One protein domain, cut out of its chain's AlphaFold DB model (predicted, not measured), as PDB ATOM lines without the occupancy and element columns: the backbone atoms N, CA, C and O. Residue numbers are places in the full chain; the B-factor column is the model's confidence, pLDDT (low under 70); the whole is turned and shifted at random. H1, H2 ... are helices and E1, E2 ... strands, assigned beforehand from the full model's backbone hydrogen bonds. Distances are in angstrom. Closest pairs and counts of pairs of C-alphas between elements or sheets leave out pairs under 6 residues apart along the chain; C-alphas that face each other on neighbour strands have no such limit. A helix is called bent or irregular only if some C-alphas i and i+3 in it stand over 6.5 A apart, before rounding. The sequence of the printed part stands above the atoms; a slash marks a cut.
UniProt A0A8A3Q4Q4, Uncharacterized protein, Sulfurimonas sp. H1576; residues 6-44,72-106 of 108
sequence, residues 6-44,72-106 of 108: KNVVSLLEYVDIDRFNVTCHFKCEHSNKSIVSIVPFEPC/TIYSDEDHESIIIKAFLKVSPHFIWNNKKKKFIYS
ATOM      1  N   LYS A   6     -33.208  33.192   0.900       83.19
ATOM      2  CA  LYS A   6     -34.597  32.988   0.429       83.19
ATOM      3  C   LYS A   6     -34.885  33.653  -0.920       83.19
ATOM      4  O   LYS A   6     -35.545  33.080  -1.784       83.19
ATOM      5  N   ASN A   7     -34.355  34.858  -1.117       85.31
ATOM      6  CA  ASN A   7     -34.566  35.623  -2.344       85.31
ATOM      7  C   ASN A   7     -33.719  35.088  -3.504       85.31
ATOM      8  O   ASN A   7     -34.143  35.174  -4.654       85.31
ATOM      9  N   VAL A   8     -32.539  34.541  -3.206       87.19
ATOM     10  CA  VAL A   8     -31.623  33.969  -4.201       87.19
ATOM     11  C   VAL A   8     -32.094  32.586  -4.648       87.19
ATOM     12  O   VAL A   8     -32.136  32.322  -5.845       87.19
ATOM     13  N   VAL A   9     -32.518  31.729  -3.715       86.38
ATOM     14  CA  VAL A   9     -33.005  30.375  -4.024       86.38
ATOM     15  C   VAL A   9     -34.230  30.411  -4.931       86.38
ATOM     16  O   VAL A   9     -34.353  29.568  -5.810       86.38
ATOM     17  N   SER A  10     -35.092  31.424  -4.809       86.75
ATOM     18  CA  SER A  10     -36.237  31.585  -5.720       86.75
ATOM     19  C   SER A  10     -35.855  31.781  -7.196       86.75
ATOM     20  O   SER A  10     -36.687  31.562  -8.075       86.75
ATOM     21  N   LEU A  11     -34.615  32.195  -7.474       88.75
ATOM     22  CA  LEU A  11     -34.074  32.316  -8.827       88.75
ATOM     23  C   LEU A  11     -33.355  31.052  -9.294       88.75
ATOM     24  O   LEU A  11     -33.040  30.945 -10.474       88.75
ATOM     25  N   LEU A  12     -33.029  30.139  -8.389       88.88
ATOM     26  CA  LEU A  12     -32.206  28.980  -8.685       88.88
ATOM     27  C   LEU A  12     -33.048  27.944  -9.431       88.88
ATOM     28  O   LEU A  12     -34.054  27.462  -8.920       88.88
ATOM     29  N   GLU A  13     -32.650  27.632 -10.656       88.88
ATOM     30  CA  GLU A  13     -33.335  26.649 -11.490       88.88
ATOM     31  C   GLU A  13     -32.829  25.244 -11.188       88.88
ATOM     32  O   GLU A  13     -33.616  24.333 -10.944       88.88
ATOM     33  N   TYR A  14     -31.506  25.090 -11.148       87.50
ATOM     34  CA  TYR A  14     -30.846  23.889 -10.665       87.50
ATOM     35  C   TYR A  14     -29.408  24.187 -10.231       87.50
ATOM     36  O   TYR A  14     -28.843  25.248 -10.525       87.50
ATOM     37  N   VAL A  15     -28.831  23.223  -9.517       87.19
ATOM     38  CA  VAL A  15     -27.432  23.212  -9.093       87.19
ATOM     39  C   VAL A  15     -26.806  21.919  -9.580       87.19
ATOM     40  O   VAL A  15     -27.373  20.851  -9.359       87.19
ATOM     41  N   ASP A  16     -25.652  22.031 -10.221       87.31
ATOM     42  CA  ASP A  16     -24.792  20.902 -10.549       87.31
ATOM     43  C   ASP A  16     -23.537  20.946  -9.673       87.31
ATOM     44  O   ASP A  16     -23.023  22.024  -9.357       87.31
ATOM     45  N   ILE A  17     -23.075  19.782  -9.229       84.88
ATOM     46  CA  ILE A  17     -21.955  19.652  -8.299       84.88
ATOM     47  C   ILE A  17     -20.979  18.643  -8.888       84.88
ATOM     48  O   ILE A  17     -21.282  17.454  -8.987       84.88
ATOM     49  N   ASP A  18     -19.787  19.123  -9.228       83.38
ATOM     50  CA  ASP A  18     -18.678  18.281  -9.654       83.38
ATOM     51  C   ASP A  18     -17.643  18.119  -8.522       83.38
ATOM     52  O   ASP A  18     -17.836  18.564  -7.391       83.38
ATOM     53  N   ARG A  19     -16.531  17.426  -8.801       75.94
ATOM     54  CA  ARG A  19     -15.478  17.158  -7.804       75.94
ATOM     55  C   ARG A  19     -14.825  18.435  -7.250       75.94
ATOM     56  O   ARG A  19     -14.272  18.406  -6.154       75.94
ATOM     57  N   PHE A  20     -14.832  19.520  -8.010       78.81
ATOM     58  CA  PHE A  20     -14.081  20.740  -7.742       78.81
ATOM     59  C   PHE A  20     -14.967  21.980  -7.619       78.81
ATOM     60  O   PHE A  20     -14.537  22.954  -7.003       78.81
ATOM     61  N   ASN A  21     -16.178  21.969  -8.176       84.38
ATOM     62  CA  ASN A  21     -17.026  23.143  -8.298       84.38
ATOM     63  C   ASN A  21     -18.499  22.848  -8.036       84.38
ATOM     64  O   ASN A  21     -19.008  21.748  -8.244       84.38
ATOM     65  N   VAL A  22     -19.195  23.920  -7.677       86.56
ATOM     66  CA  VAL A  22     -20.646  24.026  -7.706       86.56
ATOM     67  C   VAL A  22     -21.034  24.996  -8.812       86.56
ATOM     68  O   VAL A  22     -20.583  26.146  -8.842       86.56
ATOM     69  N   THR A  23     -21.889  24.531  -9.711       89.06
ATOM     70  CA  THR A  23     -22.438  25.299 -10.822       89.06
ATOM     71  C   THR A  23     -23.894  25.631 -10.521       89.06
ATOM     72  O   THR A  23     -24.753  24.753 -10.473       89.06
ATOM     73  N   CYS A  24     -24.189  26.912 -10.323       91.69
ATOM     74  CA  CYS A  24     -25.539  27.405 -10.069       91.69
ATOM     75  C   CYS A  24     -26.138  28.010 -11.340       91.69
ATOM     76  O   CYS A  24     -25.544  28.911 -11.942       91.69
ATOM     77  N   HIS A  25     -27.344  27.570 -11.699       92.31
ATOM     78  CA  HIS A  25     -28.117  28.126 -12.805       92.31
ATOM     79  C   HIS A  25     -29.224  29.029 -12.264       92.31
ATOM     80  O   HIS A  25     -30.157  28.563 -11.612       92.31
ATOM     81  N   PHE A  26     -29.131  30.328 -12.538       91.44
ATOM     82  CA  PHE A  26     -30.115  31.320 -12.114       91.44
ATOM     83  C   PHE A  26     -31.053  31.675 -13.265       91.44
ATOM     84  O   PHE A  26     -30.624  32.191 -14.297       91.44
ATOM     85  N   LYS A  27     -32.346  31.426 -13.083       90.00
ATOM     86  CA  LYS A  27     -33.394  31.661 -14.073       90.00
ATOM     87  C   LYS A  27     -33.567  33.147 -14.383       90.00
ATOM     88  O   LYS A  27     -33.710  33.979 -13.484       90.00
ATOM     89  N   CYS A  28     -33.690  33.468 -15.668       83.38
ATOM     90  CA  CYS A  28     -34.223  34.741 -16.133       83.38
ATOM     91  C   CYS A  28     -35.679  34.581 -16.598       83.38
ATOM     92  O   CYS A  28     -35.959  33.970 -17.629       83.38
ATOM     93  N   GLU A  29     -36.620  35.192 -15.869       72.88
ATOM     94  CA  GLU A  29     -38.052  35.150 -16.217       72.88
ATOM     95  C   GLU A  29     -38.384  35.805 -17.569       72.88
ATOM     96  O   GLU A  29     -39.399  35.461 -18.164       72.88
ATOM     97  N   HIS A  30     -37.562  36.738 -18.064       72.69
ATOM     98  CA  HIS A  30     -37.872  37.505 -19.278       72.69
ATOM     99  C   HIS A  30     -37.312  36.880 -20.559       72.69
ATOM    100  O   HIS A  30     -37.882  37.086 -21.625       72.69
ATOM    101  N   SER A  31     -36.203  36.139 -20.484       70.19
ATOM    102  CA  SER A  31     -35.524  35.592 -21.668       70.19
ATOM    103  C   SER A  31     -35.632  34.074 -21.801       70.19
ATOM    104  O   SER A  31     -35.155  33.533 -22.795       70.19
ATOM    105  N   ASN A  32     -36.239  33.387 -20.822       72.88
ATOM    106  CA  ASN A  32     -36.273  31.922 -20.719       72.88
ATOM    107  C   ASN A  32     -34.872  31.272 -20.787       72.88
ATOM    108  O   ASN A  32     -34.731  30.109 -21.152       72.88
ATOM    109  N   LYS A  33     -33.830  32.052 -20.473       81.62
ATOM    110  CA  LYS A  33     -32.430  31.627 -20.375       81.62
ATOM    111  C   LYS A  33     -32.006  31.639 -18.910       81.62
ATOM    112  O   LYS A  33     -32.588  32.358 -18.096       81.62
ATOM    113  N   SER A  34     -30.948  30.911 -18.597       86.81
ATOM    114  CA  SER A  34     -30.368  30.863 -17.254       86.81
ATOM    115  C   SER A  34     -28.971  31.474 -17.285       86.81
ATOM    116  O   SER A  34     -28.217  31.270 -18.238       86.81
ATOM    117  N   ILE A  35     -28.621  32.238 -16.254       89.75
ATOM    118  CA  ILE A  35     -27.262  32.736 -16.049       89.75
ATOM    119  C   ILE A  35     -26.527  31.729 -15.184       89.75
ATOM    120  O   ILE A  35     -27.007  31.350 -14.117       89.75
ATOM    121  N   VAL A  36     -25.360  31.307 -15.652       92.00
ATOM    122  CA  VAL A  36     -24.558  30.278 -14.997       92.00
ATOM    123  C   VAL A  36     -23.470  30.937 -14.162       92.00
ATOM    124  O   VAL A  36     -22.778  31.837 -14.635       92.00
ATOM    125  N   SER A  37     -23.307  30.478 -12.925       92.44
ATOM    126  CA  SER A  37     -22.208  30.874 -12.048       92.44
ATOM    127  C   SER A  37     -21.517  29.636 -11.507       92.44
ATOM    128  O   SER A  37     -22.161  28.782 -10.906       92.44
ATOM    129  N   ILE A  38     -20.205  29.553 -11.711       90.12
ATOM    130  CA  ILE A  38     -19.378  28.442 -11.243       90.12
ATOM    131  C   ILE A  38     -18.552  28.934 -10.056       90.12
ATOM    132  O   ILE A  38     -17.852  29.958 -10.127       90.12
ATOM    133  N   VAL A  39     -18.645  28.226  -8.937       86.94
ATOM    134  CA  VAL A  39     -17.895  28.513  -7.716       86.94
ATOM    135  C   VAL A  39     -17.090  27.277  -7.340       86.94
ATOM    136  O   VAL A  39     -17.690  26.233  -7.094       86.94
ATOM    137  N   PRO A  40     -15.751  27.366  -7.289       82.31
ATOM    138  CA  PRO A  40     -14.943  26.257  -6.813       82.31
ATOM    139  C   PRO A  40     -15.189  26.030  -5.325       82.31
ATOM    140  O   PRO A  40     -15.433  26.979  -4.573       82.31
ATOM    141  N   PHE A  41     -15.065  24.783  -4.886       74.25
ATOM    142  CA  PHE A  41     -14.937  24.487  -3.470       74.25
ATOM    143  C   PHE A  41     -13.677  25.173  -2.934       74.25
ATOM    144  O   PHE A  41     -12.570  24.965  -3.434       74.25
ATOM    145  N   GLU A  42     -13.846  26.042  -1.939       63.19
ATOM    146  CA  GLU A  42     -12.708  26.687  -1.297       63.19
ATOM    147  C   GLU A  42     -11.969  25.648  -0.444       63.19
ATOM    148  O   GLU A  42     -12.597  24.997   0.398       63.19
ATOM    149  N   PRO A  43     -10.643  25.482  -0.610       55.28
ATOM    150  CA  PRO A  43      -9.870  24.706   0.343       55.28
ATOM    151  C   PRO A  43     -10.006  25.376   1.712       55.28
ATOM    152  O   PRO A  43      -9.892  26.600   1.827       55.28
ATOM    153  N   CYS A  44     -10.274  24.580   2.746       51.34
ATOM    154  CA  CYS A  44     -10.474  25.083   4.098       51.34
ATOM    155  C   CYS A  44      -9.311  25.987   4.523       51.34
ATOM    156  O   CYS A  44      -8.208  25.523   4.784       51.34
ATOM    157  N   THR A  72     -20.850  24.556   3.470       62.28
ATOM    158  CA  THR A  72     -22.297  24.715   3.575       62.28
ATOM    159  C   THR A  72     -22.857  25.151   2.220       62.28
ATOM    160  O   THR A  72     -22.751  26.311   1.818       62.28
ATOM    161  N   ILE A  73     -23.435  24.198   1.484       62.50
ATOM    162  CA  ILE A  73     -24.036  24.454   0.165       62.50
ATOM    163  C   ILE A  73     -25.352  25.229   0.328       62.50
ATOM    164  O   ILE A  73     -25.581  26.210  -0.379       62.50
ATOM    165  N   TYR A  74     -26.168  24.827   1.308       59.41
ATOM    166  CA  TYR A  74     -27.465  25.417   1.636       59.41
ATOM    167  C   TYR A  74     -27.497  25.807   3.116       59.41
ATOM    168  O   TYR A  74     -27.287  24.959   3.982       59.41
ATOM    169  N   SER A  75     -27.761  27.079   3.408       59.94
ATOM    170  CA  SER A  75     -28.092  27.553   4.755       59.94
ATOM    171  C   SER A  75     -28.883  28.849   4.655       59.94
ATOM    172  O   SER A  75     -28.483  29.777   3.953       59.94
ATOM    173  N   ASP A  76     -30.003  28.906   5.372       58.69
ATOM    174  CA  ASP A  76     -30.850  30.097   5.465       58.69
ATOM    175  C   ASP A  76     -30.209  31.221   6.296       58.69
ATOM    176  O   ASP A  76     -30.655  32.367   6.226       58.69
ATOM    177  N   GLU A  77     -29.166  30.903   7.067       54.78
ATOM    178  CA  GLU A  77     -28.605  31.784   8.096       54.78
ATOM    179  C   GLU A  77     -27.223  32.340   7.734       54.78
ATOM    180  O   GLU A  77     -26.721  33.217   8.436       54.78
ATOM    181  N   ASP A  78     -26.617  31.880   6.634       60.50
ATOM    182  CA  ASP A  78     -25.205  32.142   6.360       60.50
ATOM    183  C   ASP A  78     -24.958  32.877   5.031       60.50
ATOM    184  O   ASP A  78     -25.232  32.371   3.934       60.50
ATOM    185  N   HIS A  79     -24.379  34.078   5.134       59.28
ATOM    186  CA  HIS A  79     -23.871  34.845   3.994       59.28
ATOM    187  C   HIS A  79     -22.699  34.147   3.285       59.28
ATOM    188  O   HIS A  79     -22.375  34.521   2.155       59.28
ATOM    189  N   GLU A  80     -22.096  33.130   3.905       60.75
ATOM    190  CA  GLU A  80     -21.020  32.335   3.315       60.75
ATOM    191  C   GLU A  80     -21.498  31.154   2.459       60.75
ATOM    192  O   GLU A  80     -20.661  30.479   1.852       60.75
ATOM    193  N   SER A  81     -22.814  30.915   2.342       78.62
ATOM    194  CA  SER A  81     -23.318  29.818   1.507       78.62
ATOM    195  C   SER A  81     -22.830  29.932   0.058       78.62
ATOM    196  O   SER A  81     -22.795  31.017  -0.541       78.62
ATOM    197  N   ILE A  82     -22.477  28.788  -0.538       83.81
ATOM    198  CA  ILE A  82     -21.957  28.738  -1.915       83.81
ATOM    199  C   ILE A  82     -22.940  29.373  -2.900       83.81
ATOM    200  O   ILE A  82     -22.521  30.051  -3.833       83.81
ATOM    201  N   ILE A  83     -24.244  29.216  -2.674       85.88
ATOM    202  CA  ILE A  83     -25.287  29.787  -3.531       85.88
ATOM    203  C   ILE A  83     -25.278  31.316  -3.479       85.88
ATOM    204  O   ILE A  83     -25.388  31.958  -4.524       85.88
ATOM    205  N   ILE A  84     -25.106  31.918  -2.296       87.12
ATOM    206  CA  ILE A  84     -24.978  33.375  -2.173       87.12
ATOM    207  C   ILE A  84     -23.683  33.843  -2.842       87.12
ATOM    208  O   ILE A  84     -23.726  34.788  -3.631       87.12
ATOM    209  N   LYS A  85     -22.557  33.150  -2.620       87.62
ATOM    210  CA  LYS A  85     -21.286  33.440  -3.312       87.62
ATOM    211  C   LYS A  85     -21.436  33.355  -4.837       87.62
ATOM    212  O   LYS A  85     -20.957  34.233  -5.555       87.62
ATOM    213  N   ALA A  86     -22.135  32.338  -5.334       89.69
ATOM    214  CA  ALA A  86     -22.408  32.142  -6.754       89.69
ATOM    215  C   ALA A  86     -23.287  33.261  -7.312       89.69
ATOM    216  O   ALA A  86     -22.976  33.810  -8.372       89.69
ATOM    217  N   PHE A  87     -24.342  33.640  -6.591       90.75
ATOM    218  CA  PHE A  87     -25.236  34.718  -6.996       90.75
ATOM    219  C   PHE A  87     -24.526  36.071  -7.035       90.75
ATOM    220  O   PHE A  87     -24.710  36.809  -7.993       90.75
ATOM    221  N   LEU A  88     -23.670  36.389  -6.060       90.06
ATOM    222  CA  LEU A  88     -22.922  37.653  -6.036       90.06
ATOM    223  C   LEU A  88     -22.030  37.849  -7.273       90.06
ATOM    224  O   LEU A  88     -21.874  38.978  -7.731       90.06
ATOM    225  N   LYS A  89     -21.492  36.773  -7.865       90.88
ATOM    226  CA  LYS A  89     -20.727  36.866  -9.125       90.88
ATOM    227  C   LYS A  89     -21.580  37.337 -10.304       90.88
ATOM    228  O   LYS A  89     -21.070  38.000 -11.199       90.88
ATOM    229  N   VAL A  90     -22.863  36.985 -10.308       90.56
ATOM    230  CA  VAL A  90     -23.800  37.285 -11.401       90.56
ATOM    231  C   VAL A  90     -24.829  38.349 -11.025       90.56
ATOM    232  O   VAL A  90     -25.642  38.737 -11.860       90.56
ATOM    233  N   SER A  91     -24.784  38.874  -9.797       89.94
ATOM    234  CA  SER A  91     -25.742  39.854  -9.291       89.94
ATOM    235  C   SER A  91     -25.820  41.149 -10.103       89.94
ATOM    236  O   SER A  91     -26.907  41.720 -10.116       89.94
ATOM    237  N   PRO A  92     -24.772  41.624 -10.817       90.75
ATOM    238  CA  PRO A  92     -24.915  42.772 -11.717       90.75
ATOM    239  C   PRO A  92     -25.980  42.580 -12.809       90.75
ATOM    240  O   PRO A  92     -26.546  43.557 -13.289       90.75
ATOM    241  N   HIS A  93     -26.305  41.334 -13.164       88.19
ATOM    242  CA  HIS A  93     -27.361  41.016 -14.127       88.19
ATOM    243  C   HIS A  93     -28.769  41.003 -13.513       88.19
ATOM    244  O   HIS A  93     -29.744  40.739 -14.217       88.19
ATOM    245  N   PHE A  94     -28.910  41.269 -12.212       88.31
ATOM    246  CA  PHE A  94     -30.186  41.244 -11.507       88.31
ATOM    247  C   PHE A  94     -30.452  42.572 -10.791       88.31
ATOM    248  O   PHE A  94     -29.608  43.105 -10.078       88.31
ATOM    249  N   ILE A  95     -31.677  43.080 -10.912       89.38
ATOM    250  CA  ILE A  95     -32.180  44.217 -10.137       89.38
ATOM    251  C   ILE A  95     -33.206  43.712  -9.129       89.38
ATOM    252  O   ILE A  95     -34.018  42.830  -9.407       89.38
ATOM    253  N   TRP A  96     -33.213  44.300  -7.938       88.38
ATOM    254  CA  TRP A  96     -34.264  44.046  -6.968       88.38
ATOM    255  C   TRP A  96     -35.587  44.725  -7.357       88.38
ATOM    256  O   TRP A  96     -35.667  45.950  -7.470       88.38
ATOM    257  N   ASN A  97     -36.664  43.946  -7.492       87.12
ATOM    258  CA  ASN A  97     -38.009  44.469  -7.707       87.12
ATOM    259  C   ASN A  97     -38.750  44.642  -6.372       87.12
ATOM    260  O   ASN A  97     -39.258  43.681  -5.790       87.12
ATOM    261  N   ASN A  98     -38.897  45.893  -5.926       85.81
ATOM    262  CA  ASN A  98     -39.586  46.227  -4.674       85.81
ATOM    263  C   ASN A  98     -41.066  45.819  -4.624       85.81
ATOM    264  O   ASN A  98     -41.557  45.516  -3.535       85.81
ATOM    265  N   LYS A  99     -41.767  45.794  -5.767       86.88
ATOM    266  CA  LYS A  99     -43.194  45.429  -5.836       86.88
ATOM    267  C   LYS A  99     -43.394  43.926  -5.674       86.88
ATOM    268  O   LYS A  99     -44.286  43.502  -4.955       86.88
ATOM    269  N   LYS A 100     -42.550  43.129  -6.337       84.69
ATOM    270  CA  LYS A 100     -42.628  41.659  -6.320       84.69
ATOM    271  C   LYS A 100     -41.810  41.018  -5.194       84.69
ATOM    272  O   LYS A 100     -41.854  39.805  -5.052       84.69
ATOM    273  N   LYS A 101     -41.050  41.820  -4.436       86.50
ATOM    274  CA  LYS A 101     -40.125  41.376  -3.382       86.50
ATOM    275  C   LYS A 101     -39.200  40.240  -3.848       86.50
ATOM    276  O   LYS A 101     -38.972  39.286  -3.116       86.50
ATOM    277  N   LYS A 102     -38.679  40.352  -5.074       86.38
ATOM    278  CA  LYS A 102     -37.756  39.375  -5.667       86.38
ATOM    279  C   LYS A 102     -36.770  40.043  -6.616       86.38
ATOM    280  O   LYS A 102     -37.040  41.127  -7.140       86.38
ATOM    281  N   PHE A 103     -35.645  39.382  -6.856       86.38
ATOM    282  CA  PHE A 103     -34.721  39.771  -7.915       86.38
ATOM    283  C   PHE A 103     -35.341  39.485  -9.288       86.38
ATOM    284  O   PHE A 103     -36.073  38.515  -9.469       86.38
ATOM    285  N   ILE A 104     -35.077  40.362 -10.248       87.38
ATOM    286  CA  ILE A 104     -35.468  40.208 -11.648       87.38
ATOM    287  C   ILE A 104     -34.251  40.471 -12.519       87.38
ATOM    288  O   ILE A 104     -33.399  41.283 -12.172       87.38
ATOM    289  N   TYR A 105     -34.171  39.791 -13.653       86.62
ATOM    290  CA  TYR A 105     -33.105  40.034 -14.610       86.62
ATOM    291  C   TYR A 105     -33.158  41.464 -15.154       86.62
ATOM    292  O   TYR A 105     -34.230  41.957 -15.516       86.62
ATOM    293  N   SER A 106     -31.993  42.098 -15.221       78.69
ATOM    294  CA  SER A 106     -31.773  43.366 -15.898       78.69
ATOM    295  C   SER A 106     -31.104  43.090 -17.230       78.69
ATOM    296  O   SER A 106     -29.974  42.607 -17.257       78.69
TER     297      SER A 106
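This is residues 6 to 44 and 72 to 106 of the 108 residues of an uncharacterized protein of Sulfurimonas sp. H1576 (UniProt A0A8A3Q4Q4). A twisted sheet of three strands, E1, E2 and E3, has one helix, H2, packed slantwise over one of its faces. A small two-stranded hairpin, E4 and E5, runs on from the far end of H2, and the short helix H1 packs on H2 with E5 close by. The printed part has 74 residues with two named helices and five named strands, in the order H1, E1, E2, E3, H2, E4, E5; both sheets, E1 - E2 - E3 and E4 - E5, are antiparallel. The class is mixed, helices and strands. The whole is compact, with a radius of gyration of the C-alphas of 12.3 A, and only just elongated, with spans of 39 by 26 by 18 A.

H1, residues 6 to 9, begins at C-alpha 6 at (-34.597, 32.988, 0.429). E1 is residues 12 to 17, 13.9 A long. E2, residues 21 to 27, is 19.3 A long, and E3, residues 34 to 40, is 19.2 A. H2, residues 82 to 93, begins at C-alpha 82 at (-21.957, 28.738, -1.915) and is 18.1 A long; it is irregular, with C-alphas 89 and 92 7.7 A apart. E4 is residues 94 to 97; E5, residues 102 to 105, ends at C-alpha 105 at (-33.105, 40.034, -14.610).

E1, E2 and E3 form a meander, each strand the antiparallel neighbour of the one before, and the sheet is twisted, its C-alphas up to 4.0 A off the best plane. E1 and E2 are a hairpin, with N 13 and O 25 2.8 A apart; E2 and E3 are another, with N 24 and O 37 at 2.8 A. H2 is on this sheet at a height of 7.6 A, giving two layers, a helix on one face of a sheet. H2 lies over E3 and, with 3 C-alphas, only just over E2, slantwise to the strands, at 44 degrees to E3 on the local plane. The closest C-alphas of E3 and H2, those of Ser 37 and Ala 86, are 5.4 A apart. H1 is not on the sheet; it touches H2, with residues 83 to 87 of H2 alone, and the closest C-alphas are those of Val 8 and Ile 84, 7.0 A. The closest C-alphas of H1 and E5, those of Asn 7 and Lys 102, are 5.9 A apart. The hairpin E4 and E5 has N 95 and O 104 at 2.8 A. E3 is apart from E4 and E5. In H2, 5 of 8 O i to N i+4 pairs are within hydrogen-bond range; H1 is too short for such a pair.

The two C-alphas farthest apart, those of Cys 44 and Lys 99, are 39.8 A apart. Residues 45 to 71 are not printed, in the link from E3 to H2, and C-alphas 44 and 72 are 11.8 A apart across this cut. Of the links printed whole, E2 to E3 is short and the others are tight. The mean pLDDT of the printed part is 81.5, with residues 42 to 44 and 72 to 80 under 70.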